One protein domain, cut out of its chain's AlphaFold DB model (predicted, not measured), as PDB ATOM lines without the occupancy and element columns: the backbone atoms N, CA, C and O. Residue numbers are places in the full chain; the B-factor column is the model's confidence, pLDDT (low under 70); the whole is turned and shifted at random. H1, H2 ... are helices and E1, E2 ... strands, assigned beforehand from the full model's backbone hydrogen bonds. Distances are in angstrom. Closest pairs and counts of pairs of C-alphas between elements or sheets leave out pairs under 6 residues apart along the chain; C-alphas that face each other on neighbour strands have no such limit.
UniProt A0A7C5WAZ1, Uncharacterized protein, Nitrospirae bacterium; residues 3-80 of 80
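This is residues 3 to 80 of the 80 residues of an uncharacterized protein of Nitrospirae bacterium (UniProt A0A7C5WAZ1). A strongly twisted sheet of five strands curls round one long helix, H1, like part of a barrel, so that H1 covers one face of it. A long loop, residues 58 to 69, extends the model at one end, and the short helix H2 follows it and only grazes the sheet. The printed part has 78 residues, with five named strands and two named helices in the order E1, E2, E3, H1, E4, H2, E5; the sheet is mixed, in the order E3, E2, E1, E4, E5, and the class is mixed, helices and strands. The whole is compact, with a radius of gyration of the C-alphas of 12.9 A, yet elongated in outline, spanning 42 by 23 by 21 A.

In the sheet, E1 is residues 3 to 9, 19.8 A long, from C-alpha 3 at (-39.754, 44.474, -15.109). E2 is residues 14 to 17 and E3 residues 22 to 25. E4 is residues 52 to 57, 15.8 A long, and E5 is residues 76 to 79, ending with C-alpha 79 at (-46.222, 51.404, -11.042). H1 is residues 28 to 42, 20.5 A long, from C-alpha 28 at (-56.736, 41.558, -11.548). H2 is residues 70 to 74.

E1 and E4 are parallel neighbours at 37 degrees, with N 5 and O 54 3.0 A apart, within hydrogen-bond range. E1, E2 and E3 form a meander, each strand the antiparallel neighbour of the one before. The hairpin of E1 and E2 has N 8 and O 15 at 2.9 A, and the hairpin of E2 and E3 has N 16 and O 23 at 2.9 A. E4 and E5 are antiparallel at 171 degrees, with N 55 and O 76 at 2.8 A. The edge strands E3 and E5 are apart. H1 is on one face of the sheet, giving two layers; its closest C-alphas to E3 are those of Gly 25 and Ile 31, 5.2 A apart, and to E5 those of Asp 32 and Ile 78, 7.1 A apart. E3, H1 and E4 form a split strand-helix-strand unit, two strands of one sheet joined through a helix, with E2 and E1 between them in the sheet, and its crossover is right-handed. H2 comes closest to E4 at the C-alphas of Tyr 57 and Phe 74, 5.5 A apart; H1 and H2 are apart. In H1 and H2 every O i to N i+4 pair is within hydrogen-bond range.

The two C-alphas farthest apart are those of Gly 48 and Trp 65, 42.8 A. The link from E4 to H2 is long, with 12 residues, and the printed part has no cut. The mean pLDDT of the printed part is 90.4; residue 71 is under 70.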
ATOM      1  N   ILE A   3     -39.683  45.936 -15.183       94.94
ATOM      2  CA  ILE A   3     -39.754  44.474 -15.109       94.94
ATOM      3  C   ILE A   3     -40.766  43.999 -16.144       94.94
ATOM      4  O   ILE A   3     -41.869  44.535 -16.213       94.94
ATOM      5  N   TYR A   4     -40.399  42.977 -16.909       96.69
ATOM      6  CA  TYR A   4     -41.289  42.335 -17.869       96.69
ATOM      7  C   TYR A   4     -41.812  41.010 -17.306       96.69
ATOM      8  O   TYR A   4     -41.076  40.265 -16.652       96.69
ATOM      9  N   ALA A   5     -43.087  40.736 -17.556       96.75
ATOM     10  CA  ALA A   5     -43.752  39.479 -17.236       96.75
ATOM     11  C   ALA A   5     -44.849  39.181 -18.267       96.75
ATOM     12  O   ALA A   5     -45.266  40.071 -19.011       96.75
ATOM     13  N   SER A   6     -45.331  37.941 -18.299       96.44
ATOM     14  CA  SER A   6     -46.542  37.569 -19.036       96.44
ATOM     15  C   SER A   6     -47.740  37.482 -18.099       96.44
ATOM     16  O   SER A   6     -47.592  36.988 -16.982       96.44
ATOM     17  N   ILE A   7     -48.921  37.899 -18.557       95.50
ATOM     18  CA  ILE A   7     -50.202  37.719 -17.864       95.50
ATOM     19  C   ILE A   7     -51.166  36.892 -18.709       95.50
ATOM     20  O   ILE A   7     -51.285  37.088 -19.915       95.50
ATOM     21  N   ARG A   8     -51.896  35.975 -18.078       94.50
ATOM     22  CA  ARG A   8     -52.944  35.178 -18.731       94.50
ATOM     23  C   ARG A   8     -54.040  34.794 -17.754       94.50
ATOM     24  O   ARG A   8     -53.828  34.831 -16.547       94.50
ATOM     25  N   HIS A   9     -55.185  34.370 -18.275       92.00
ATOM     26  CA  HIS A   9     -56.228  33.728 -17.478       92.00
ATOM     27  C   HIS A   9     -56.285  32.241 -17.842       92.00
ATOM     28  O   HIS A   9     -56.375  31.905 -19.020       92.00
ATOM     29  N   ASP A  10     -56.215  31.346 -16.856       91.69
ATOM     30  CA  ASP A  10     -56.161  29.889 -17.078       91.69
ATOM     31  C   ASP A  10     -57.541  29.201 -17.103       91.69
ATOM     32  O   ASP A  10     -57.638  27.983 -17.232       91.69
ATOM     33  N   GLY A  11     -58.609  29.991 -16.980       90.12
ATOM     34  CA  GLY A  11     -59.989  29.518 -16.857       90.12
ATOM     35  C   GLY A  11     -60.514  29.539 -15.420       90.12
ATOM     36  O   GLY A  11     -61.725  29.463 -15.225       90.12
ATOM     37  N   ARG A  12     -59.638  29.717 -14.426       94.50
ATOM     38  CA  ARG A  12     -59.991  29.844 -13.006       94.50
ATOM     39  C   ARG A  12     -59.293  31.014 -12.312       94.50
ATOM     40  O   ARG A  12     -59.909  31.654 -11.465       94.50
ATOM     41  N   HIS A  13     -58.037  31.268 -12.652       96.56
ATOM     42  CA  HIS A  13     -57.210  32.315 -12.074       96.56
ATOM     43  C   HIS A  13     -56.533  33.131 -13.170       96.56
ATOM     44  O   HIS A  13     -56.193  32.641 -14.253       96.56
ATOM     45  N   TRP A  14     -56.258  34.383 -12.837       96.19
ATOM     46  CA  TRP A  14     -55.199  35.138 -13.472       96.19
ATOM     47  C   TRP A  14     -53.850  34.608 -13.001       96.19
ATOM     48  O   TRP A  14     -53.675  34.286 -11.826       96.19
ATOM     49  N   VAL A  15     -52.899  34.529 -13.922       96.75
ATOM     50  CA  VAL A  15     -51.534  34.069 -13.680       96.75
ATOM     51  C   VAL A  15     -50.582  35.096 -14.266       96.75
ATOM     52  O   VAL A  15     -50.718  35.456 -15.437       96.75
ATOM     53  N   VAL A  16     -49.623  35.550 -13.457       97.44
ATOM     54  CA  VAL A  16     -48.505  36.390 -13.901       97.44
ATOM     55  C   VAL A  16     -47.201  35.681 -13.598       97.44
ATOM     56  O   VAL A  16     -46.981  35.246 -12.466       97.44
ATOM     57  N   GLU A  17     -46.334  35.574 -14.598       96.81
ATOM     58  CA  GLU A  17     -45.058  34.879 -14.457       96.81
ATOM     59  C   GLU A  17     -43.934  35.490 -15.297       96.81
ATOM     60  O   GLU A  17     -44.159  36.105 -16.341       96.81
ATOM     61  N   ASN A  18     -42.713  35.332 -14.793       95.06
ATOM     62  CA  ASN A  18     -41.453  35.511 -15.505       95.06
ATOM     63  C   ASN A  18     -40.402  34.559 -14.905       95.06
ATOM     64  O   ASN A  18     -40.727  33.721 -14.065       95.06
ATOM     65  N   ASP A  19     -39.135  34.709 -15.290       93.44
ATOM     66  CA  ASP A  19     -38.055  33.829 -14.820       93.44
ATOM     67  C   ASP A  19     -37.816  33.875 -13.296       93.44
ATOM     68  O   ASP A  19     -37.229  32.954 -12.733       93.44
ATOM     69  N   ASN A  20     -38.267  34.933 -12.612       92.31
ATOM     70  CA  ASN A  20     -37.979  35.179 -11.196       92.31
ATOM     71  C   ASN A  20     -39.172  34.916 -10.272       92.31
ATOM     72  O   ASN A  20     -38.981  34.684  -9.077       92.31
ATOM     73  N   PHE A  21     -40.404  34.996 -10.779       95.12
ATOM     74  CA  PHE A  21     -41.591  34.798  -9.959       95.12
ATOM     75  C   PHE A  21     -42.795  34.292 -10.742       95.12
ATOM     76  O   PHE A  21     -42.922  34.476 -11.950       95.12
ATOM     77  N   ARG A  22     -43.736  33.721  -9.987       96.69
ATOM     78  CA  ARG A  22     -45.054  33.319 -10.459       96.69
ATOM     79  C   ARG A  22     -46.098  33.610  -9.390       96.69
ATOM     80  O   ARG A  22     -45.927  33.208  -8.240       96.69
ATOM     81  N   VAL A  23     -47.171  34.298  -9.764       97.62
ATOM     82  CA  VAL A  23     -48.294  34.627  -8.878       97.62
ATOM     83  C   VAL A  23     -49.623  34.306  -9.550       97.62
ATOM     84  O   VAL A  23     -49.761  34.419 -10.766       97.62
ATOM     85  N   GLU A  24     -50.599  33.906  -8.741       97.94
ATOM     86  CA  GLU A  24     -51.964  33.598  -9.174       97.94
ATOM     87  C   GLU A  24     -52.963  34.415  -8.357       97.94
ATOM     88  O   GLU A  24     -52.721  34.664  -7.175       97.94
ATOM     89  N   GLY A  25     -54.093  34.799  -8.943       97.06
ATOM     90  CA  GLY A  25     -55.156  35.545  -8.268       97.06
ATOM     91  C   GLY A  25     -56.503  35.349  -8.952       97.06
ATOM     92  O   GLY A  25     -56.567  35.039 -10.139       97.06
ATOM     93  N   LEU A  26     -57.592  35.504  -8.205       96.69
ATOM     94  CA  LEU A  26     -58.953  35.413  -8.740       96.69
ATOM     95  C   LEU A  26     -59.351  36.688  -9.484       96.69
ATOM     96  O   LEU A  26     -60.138  36.630 -10.428       96.69
ATOM     97  N   THR A  27     -58.798  37.835  -9.086       95.56
ATOM     98  CA  THR A  27     -59.047  39.125  -9.736       95.56
ATOM     99  C   THR A  27     -57.750  39.785 -10.193       95.56
ATOM    100  O   THR A  27     -56.653  39.418  -9.765       95.56
ATOM    101  N   LEU A  28     -57.876  40.770 -11.082       93.94
ATOM    102  CA  LEU A  28     -56.736  41.558 -11.548       93.94
ATOM    103  C   LEU A  28     -56.154  42.427 -10.425       93.94
ATOM    104  O   LEU A  28     -54.944  42.609 -10.368       93.94
ATOM    105  N   GLU A  29     -56.987  42.923  -9.511       95.12
ATOM    106  CA  GLU A  29     -56.545  43.674  -8.332       95.12
ATOM    107  C   GLU A  29     -55.706  42.794  -7.399       95.12
ATOM    108  O   GLU A  29     -54.633  43.202  -6.958       95.12
ATOM    109  N   GLU A  30     -56.148  41.555  -7.156       96.88
ATOM    110  CA  GLU A  30     -55.384  40.592  -6.359       96.88
ATOM    111  C   GLU A  30     -54.026  40.286  -7.007       96.88
ATOM    112  O   GLU A  30     -53.013  40.164  -6.314       96.88
ATOM    113  N   ILE A  31     -53.985  40.190  -8.340       96.69
ATOM    114  CA  ILE A  31     -52.738  40.038  -9.089       96.69
ATOM    115  C   ILE A  31     -51.822  41.242  -8.912       96.69
ATOM    116  O   ILE A  31     -50.644  41.045  -8.626       96.69
ATOM    117  N   ASP A  32     -52.325  42.467  -9.037       96.06
ATOM    118  CA  ASP A  32     -51.498  43.668  -8.896       96.06
ATOM    119  C   ASP A  32     -50.830  43.748  -7.525       96.06
ATOM    120  O   ASP A  32     -49.638  44.060  -7.418       96.06
ATOM    121  N   ASP A  33     -51.584  43.425  -6.477       96.88
ATOM    122  CA  ASP A  33     -51.076  43.407  -5.113       96.88
ATOM    123  C   ASP A  33     -50.024  42.310  -4.925       96.88
ATOM    124  O   ASP A  33     -48.927  42.580  -4.422       96.88
ATOM    125  N   LYS A  34     -50.287  41.096  -5.424       97.44
ATOM    126  CA  LYS A  34     -49.327  39.984  -5.366       97.44
ATOM    127  C   LYS A  34     -48.058  40.254  -6.172       97.44
ATOM    128  O   LYS A  34     -46.966  39.938  -5.696       97.44
ATOM    129  N   VAL A  35     -48.164  40.863  -7.356       96.88
ATOM    130  CA  VAL A  35     -47.009  41.264  -8.175       96.88
ATOM    131  C   VAL A  35     -46.175  42.305  -7.427       96.88
ATOM    132  O   VAL A  35     -44.952  42.177  -7.346       96.88
ATOM    133  N   ARG A  36     -46.812  43.306  -6.810       95.19
ATOM    134  CA  ARG A  36     -46.104  44.312  -6.006       95.19
ATOM    135  C   ARG A  36     -45.330  43.675  -4.856       95.19
ATOM    136  O   ARG A  36     -44.168  44.013  -4.623       95.19
ATOM    137  N   GLU A  37     -45.956  42.750  -4.136       94.94
ATOM    138  CA  GLU A  37     -45.311  42.045  -3.031       94.94
ATOM    139  C   GLU A  37     -44.148  41.165  -3.486       94.94
ATOM    140  O   GLU A  37     -43.076  41.202  -2.875       94.94
ATOM    141  N   VAL A  38     -44.341  40.370  -4.541       95.81
ATOM    142  CA  VAL A  38     -43.320  39.421  -4.991       95.81
ATOM    143  C   VAL A  38     -42.122  40.141  -5.592       95.81
ATOM    144  O   VAL A  38     -40.991  39.766  -5.294       95.81
ATOM    145  N   VAL A  39     -42.329  41.234  -6.333       94.06
ATOM    146  CA  VAL A  39     -41.243  42.058  -6.882       94.06
ATOM    147  C   VAL A  39     -40.409  42.683  -5.764       94.06
ATOM    148  O   VAL A  39     -39.181  42.604  -5.790       94.06
ATOM    149  N   ARG A  40     -41.052  43.222  -4.718       91.25
ATOM    150  CA  ARG A  40     -40.342  43.785  -3.555       91.25
ATOM    151  C   ARG A  40     -39.526  42.741  -2.788       91.25
ATOM    152  O   ARG A  40     -38.527  43.094  -2.160       91.25
ATOM    153  N   LYS A  41     -39.956  41.475  -2.805       91.12
ATOM    154  CA  LYS A  41     -39.268  40.354  -2.143       91.12
ATOM    155  C   LYS A  41     -38.130  39.779  -2.989       91.12
ATOM    156  O   LYS A  41     -37.083  39.460  -2.437       91.12
ATOM    157  N   THR A  42     -38.338  39.634  -4.295       89.94
ATOM    158  CA  THR A  42     -37.436  38.904  -5.205       89.94
ATOM    159  C   THR A  42     -36.405  39.788  -5.893       89.94
ATOM    160  O   THR A  42     -35.398  39.271  -6.355       89.94
ATOM    161  N   THR A  43     -36.622  41.106  -5.951       86.81
ATOM    162  CA  THR A  43     -35.710  42.047  -6.619       86.81
ATOM    163  C   THR A  43     -35.268  43.150  -5.650       86.81
ATOM    164  O   THR A  43     -35.840  44.245  -5.654       86.81
ATOM    165  N   PRO A  44     -34.289  42.897  -4.757       80.81
ATOM    166  CA  PRO A  44     -33.836  43.866  -3.754       80.81
ATOM    167  C   PRO A  44     -33.352  45.196  -4.346       80.81
ATOM    168  O   PRO A  44     -33.445  46.230  -3.680       80.81
ATOM    169  N   GLU A  45     -32.894  45.188  -5.600       81.44
ATOM    170  CA  GLU A  45     -32.452  46.360  -6.364       81.44
ATOM    171  C   GLU A  45     -33.581  47.379  -6.591       81.44
ATOM    172  O   GLU A  45     -33.319  48.542  -6.895       81.44
ATOM    173  N   THR A  46     -34.841  46.974  -6.392       80.00
ATOM    174  CA  THR A  46     -36.008  47.863  -6.483       80.00
ATOM    175  C   THR A  46     -36.194  48.776  -5.276       80.00
ATOM    176  O   THR A  46     -36.992  49.714  -5.337       80.00
ATOM    177  N   ARG A  47     -35.481  48.546  -4.164       80.00
ATOM    178  CA  ARG A  47     -35.651  49.350  -2.945       80.00
ATOM    179  C   ARG A  47     -35.323  50.821  -3.203       80.00
ATOM    180  O   ARG A  47     -34.202  51.169  -3.556       80.00
ATOM    181  N   GLY A  48     -36.313  51.685  -2.975       84.00
ATOM    182  CA  GLY A  48     -36.183  53.134  -3.153       84.00
ATOM    183  C   GLY A  48     -36.232  53.602  -4.610       84.00
ATOM    184  O   GLY A  48     -36.046  54.790  -4.861       84.00
ATOM    185  N   GLN A  49     -36.494  52.707  -5.567       87.06
ATOM    186  CA  GLN A  49     -36.682  53.059  -6.971       87.06
ATOM    187  C   GLN A  49     -38.157  52.991  -7.359       87.06
ATOM    188  O   GLN A  49     -38.891  52.137  -6.872       87.06
ATOM    189  N   LYS A  50     -38.563  53.840  -8.308       91.50
ATOM    190  CA  LYS A  50     -39.841  53.675  -9.003       91.50
ATOM    191  C   LYS A  50     -39.759  52.434  -9.894       91.50
ATOM    192  O   LYS A  50     -38.900  52.365 -10.788       91.50
ATOM    193  N   VAL A  51     -40.632  51.464  -9.656       94.38
ATOM    194  CA  VAL A  51     -40.726  50.232 -10.440       94.38
ATOM    195  C   VAL A  51     -41.944  50.308 -11.339       94.38
ATOM    196  O   VAL A  51     -43.029  50.665 -10.895       94.38
ATOM    197  N   GLN A  52     -41.758  49.947 -12.601       96.50
ATOM    198  CA  GLN A  52     -42.835  49.685 -13.539       96.50
ATOM    199  C   GLN A  52     -42.802  48.200 -13.886       96.50
ATOM    200  O   GLN A  52     -41.748  47.677 -14.249       96.50
ATOM    201  N   VAL A  53     -43.937  47.518 -13.773       96.38
ATOM    202  CA  VAL A  53     -44.073  46.128 -14.215       96.38
ATOM    203  C   VAL A  53     -44.976  46.113 -15.438       96.38
ATOM    204  O   VAL A  53     -46.151  46.459 -15.338       96.38
ATOM    205  N   TYR A  54     -44.409  45.745 -16.585       96.81
ATOM    206  CA  TYR A  54     -45.131  45.540 -17.834       96.81
ATOM    207  C   TYR A  54     -45.497  44.063 -17.961       96.81
ATOM    208  O   TYR A  54     -44.624  43.201 -18.078       96.81
ATOM    209  N   MET A  55     -46.791  43.779 -17.926       96.06
ATOM    210  CA  MET A  55     -47.360  42.444 -18.038       96.06
ATOM    211  C   MET A  55     -47.994  42.298 -19.420       96.06
ATOM    212  O   MET A  55     -49.096  42.794 -19.657       96.06
ATOM    213  N   ALA A  56     -47.281  41.643 -20.333       94.56
ATOM    214  CA  ALA A  56     -47.759  41.375 -21.684       94.56
ATOM    215  C   ALA A  56     -48.775  40.232 -21.661       94.56
ATOM    216  O   ALA A  56     -48.511  39.192 -21.053       94.56
ATOM    217  N   TYR A  57     -49.914  40.384 -22.328       92.06
ATOM    218  CA  TYR A  57     -50.878  39.293 -22.376       92.06
ATOM    219  C   TYR A  57     -50.344  38.102 -23.177       92.06
ATOM    220  O   TYR A  57     -49.844  38.252 -24.297       92.06
ATOM    221  N   ASP A  58     -50.487  36.896 -22.624       87.94
ATOM    222  CA  ASP A  58     -50.143  35.668 -23.325       87.94
ATOM    223  C   ASP A  58     -51.157  35.394 -24.440       87.94
ATOM    224  O   ASP A  58     -52.235  34.828 -24.248       87.94
ATOM    225  N   ASN A  59     -50.776  35.767 -25.656       84.06
ATOM    226  CA  ASN A  59     -51.592  35.571 -26.842       84.06
ATOM    227  C   ASN A  59     -51.846  34.094 -27.189       84.06
ATOM    228  O   ASN A  59     -52.714  33.826 -28.021       84.06
ATOM    229  N   TYR A  60     -51.146  33.128 -26.585       84.44
ATOM    230  CA  TYR A  60     -51.501  31.712 -26.723       84.44
ATOM    231  C   TYR A  60     -52.799  31.353 -25.993       84.44
ATOM    232  O   TYR A  60     -53.451  30.388 -26.387       84.44
ATOM    233  N   ALA A  61     -53.230  32.161 -25.018       82.00
ATOM    234  CA  ALA A  61     -54.505  31.978 -24.327       82.00
ATOM    235  C   ALA A  61     -55.727  32.277 -25.215       82.00
ATOM    236  O   ALA A  61     -56.845  31.889 -24.876       82.00
ATOM    237  N   ILE A  62     -55.530  32.945 -26.359       80.69
ATOM    238  CA  ILE A  62     -56.604  33.318 -27.280       80.69
ATOM    239  C   ILE A  62     -56.339  32.838 -28.716       80.69
ATOM    240  O   ILE A  62     -55.195  32.855 -29.193       80.69
ATOM    241  N   PRO A  63     -57.388  32.430 -29.459       82.50
ATOM    242  CA  PRO A  63     -57.256  32.072 -30.863       82.50
ATOM    243  C   PRO A  63     -56.649  33.193 -31.715       82.50
ATOM    244  O   PRO A  63     -56.941  34.371 -31.523       82.50
ATOM    245  N   GLN A  64     -55.850  32.826 -32.722       85.56
ATOM    246  CA  GLN A  64     -55.110  33.789 -33.548       85.56
ATOM    247  C   GLN A  64     -55.996  34.870 -34.188       85.56
ATOM    248  O   GLN A  64     -55.583  36.022 -34.285       85.56
ATOM    249  N   TRP A  65     -57.218  34.514 -34.583       81.50
ATOM    250  CA  TRP A  65     -58.163  35.408 -35.255       81.50
ATOM    251  C   TRP A  65     -58.710  36.533 -34.362       81.50
ATOM    252  O   TRP A  65     -59.205  37.519 -34.897       81.50
ATOM    253  N   ILE A  66     -58.569  36.432 -33.035       79.75
ATOM    254  CA  ILE A  66     -58.955  37.492 -32.086       79.75
ATOM    255  C   ILE A  66     -57.755  38.226 -31.470       79.75
ATOM    256  O   ILE A  66     -57.927  39.076 -30.603       79.75
ATOM    257  N   ARG A  67     -56.525  37.920 -31.908       83.06
ATOM    258  CA  ARG A  67     -55.308  38.594 -31.417       83.06
ATOM    259  C   ARG A  67     -55.149  40.009 -31.952       83.06
ATOM    260  O   ARG A  67     -54.377  40.786 -31.400       83.06
ATOM    261  N   GLN A  68     -55.837  40.352 -33.039       77.44
ATOM    262  CA  GLN A  68     -55.798  41.714 -33.550       77.44
ATOM    263  C   GLN A  68     -56.354  42.638 -32.454       77.44
ATOM    264  O   GLN A  68     -57.502  42.495 -32.052       77.44
ATOM    265  N   TYR A  69     -55.500  43.540 -31.958       70.62
ATOM    266  CA  TYR A  69     -55.729  44.454 -30.829       70.62
ATOM    267  C   TYR A  69     -55.617  43.883 -29.405       70.62
ATOM    268  O   TYR A  69     -55.809  44.647 -28.462       70.62
ATOM    269  N   SER A  70     -55.247  42.615 -29.201       73.12
ATOM    270  CA  SER A  70     -55.191  42.018 -27.853       73.12
ATOM    271  C   SER A  70     -54.275  42.776 -26.885       73.12
ATOM    272  O   SER A  70     -54.669  43.038 -25.751       73.12
ATOM    273  N   SER A  71     -53.106  43.224 -27.344       69.56
ATOM    274  CA  SER A  71     -52.169  44.010 -26.532       69.56
ATOM    275  C   SER A  71     -52.780  45.313 -26.004       69.56
ATOM    276  O   SER A  71     -52.481  45.731 -24.895       69.56
ATOM    277  N   HIS A  72     -53.691  45.948 -26.748       70.06
ATOM    278  CA  HIS A  72     -54.330  47.195 -26.313       70.06
ATOM    279  C   HIS A  72     -55.373  47.001 -25.209       70.06
ATOM    280  O   HIS A  72     -55.701  47.963 -24.517       70.06
ATOM    281  N   TYR A  73     -55.907  45.789 -25.061       72.75
ATOM    282  CA  TYR A  73     -56.967  45.487 -24.097       72.75
ATOM    283  C   TYR A  73     -56.486  44.658 -22.912       72.75
ATOM    284  O   TYR A  73     -57.090  44.729 -21.842       72.75
ATOM    285  N   PHE A  74     -55.437  43.860 -23.103       80.62
ATOM    286  CA  PHE A  74     -55.040  42.845 -22.136       80.62
ATOM    287  C   PHE A  74     -53.637  43.043 -21.566       80.62
ATOM    288  O   PHE A  74     -53.338  42.441 -20.532       80.62
ATOM    289  N   ASP A  75     -52.799  43.890 -22.177       90.81
ATOM    290  CA  ASP A  75     -51.546  44.279 -21.535       90.81
ATOM    291  C   ASP A  75     -51.850  45.133 -20.308       90.81
ATOM    292  O   ASP A  75     -52.757  45.972 -20.293       90.81
ATOM    293  N   ARG A  76     -51.066  44.916 -19.259       92.94
ATOM    294  CA  ARG A  76     -51.258  45.583 -17.979       92.94
ATOM    295  C   ARG A  76     -49.953  46.191 -17.506       92.94
ATOM    296  O   ARG A  76     -48.901  45.563 -17.568       92.94
ATOM    297  N   VAL A  77     -50.028  47.418 -17.006       95.06
ATOM    298  CA  VAL A  77     -48.876  48.133 -16.457       95.06
ATOM    299  C   VAL A  77     -49.222  48.611 -15.061       95.06
ATOM    300  O   VAL A  77     -50.234  49.285 -14.876       95.06
ATOM    301  N   ILE A  78     -48.374  48.279 -14.089       95.56
ATOM    302  CA  ILE A  78     -48.471  48.810 -12.726       95.56
ATOM    303  C   ILE A  78     -47.188  49.541 -12.347       95.56
ATOM    304  O   ILE A  78     -46.095  49.156 -12.765       95.56
ATOM    305  N   GLU A  79     -47.331  50.589 -11.538       94.69
ATOM    306  CA  GLU A  79     -46.222  51.404 -11.042       94.69
ATOM    307  C   GLU A  79     -46.284  51.519  -9.516       94.69
ATOM    308  O   GLU A  79     -47.370  51.707  -8.960       94.69
ATOM    309  N   PHE A  80     -45.139  51.389  -8.834       91.31
ATOM    310  CA  PHE A  80     -45.027  51.496  -7.370       91.31
ATOM    311  C   PHE A  80     -43.592  51.735  -6.878       91.31
ATOM    312  O   PHE A  80     -42.666  51.819  -7.719       91.31
TER     313      PHE A  80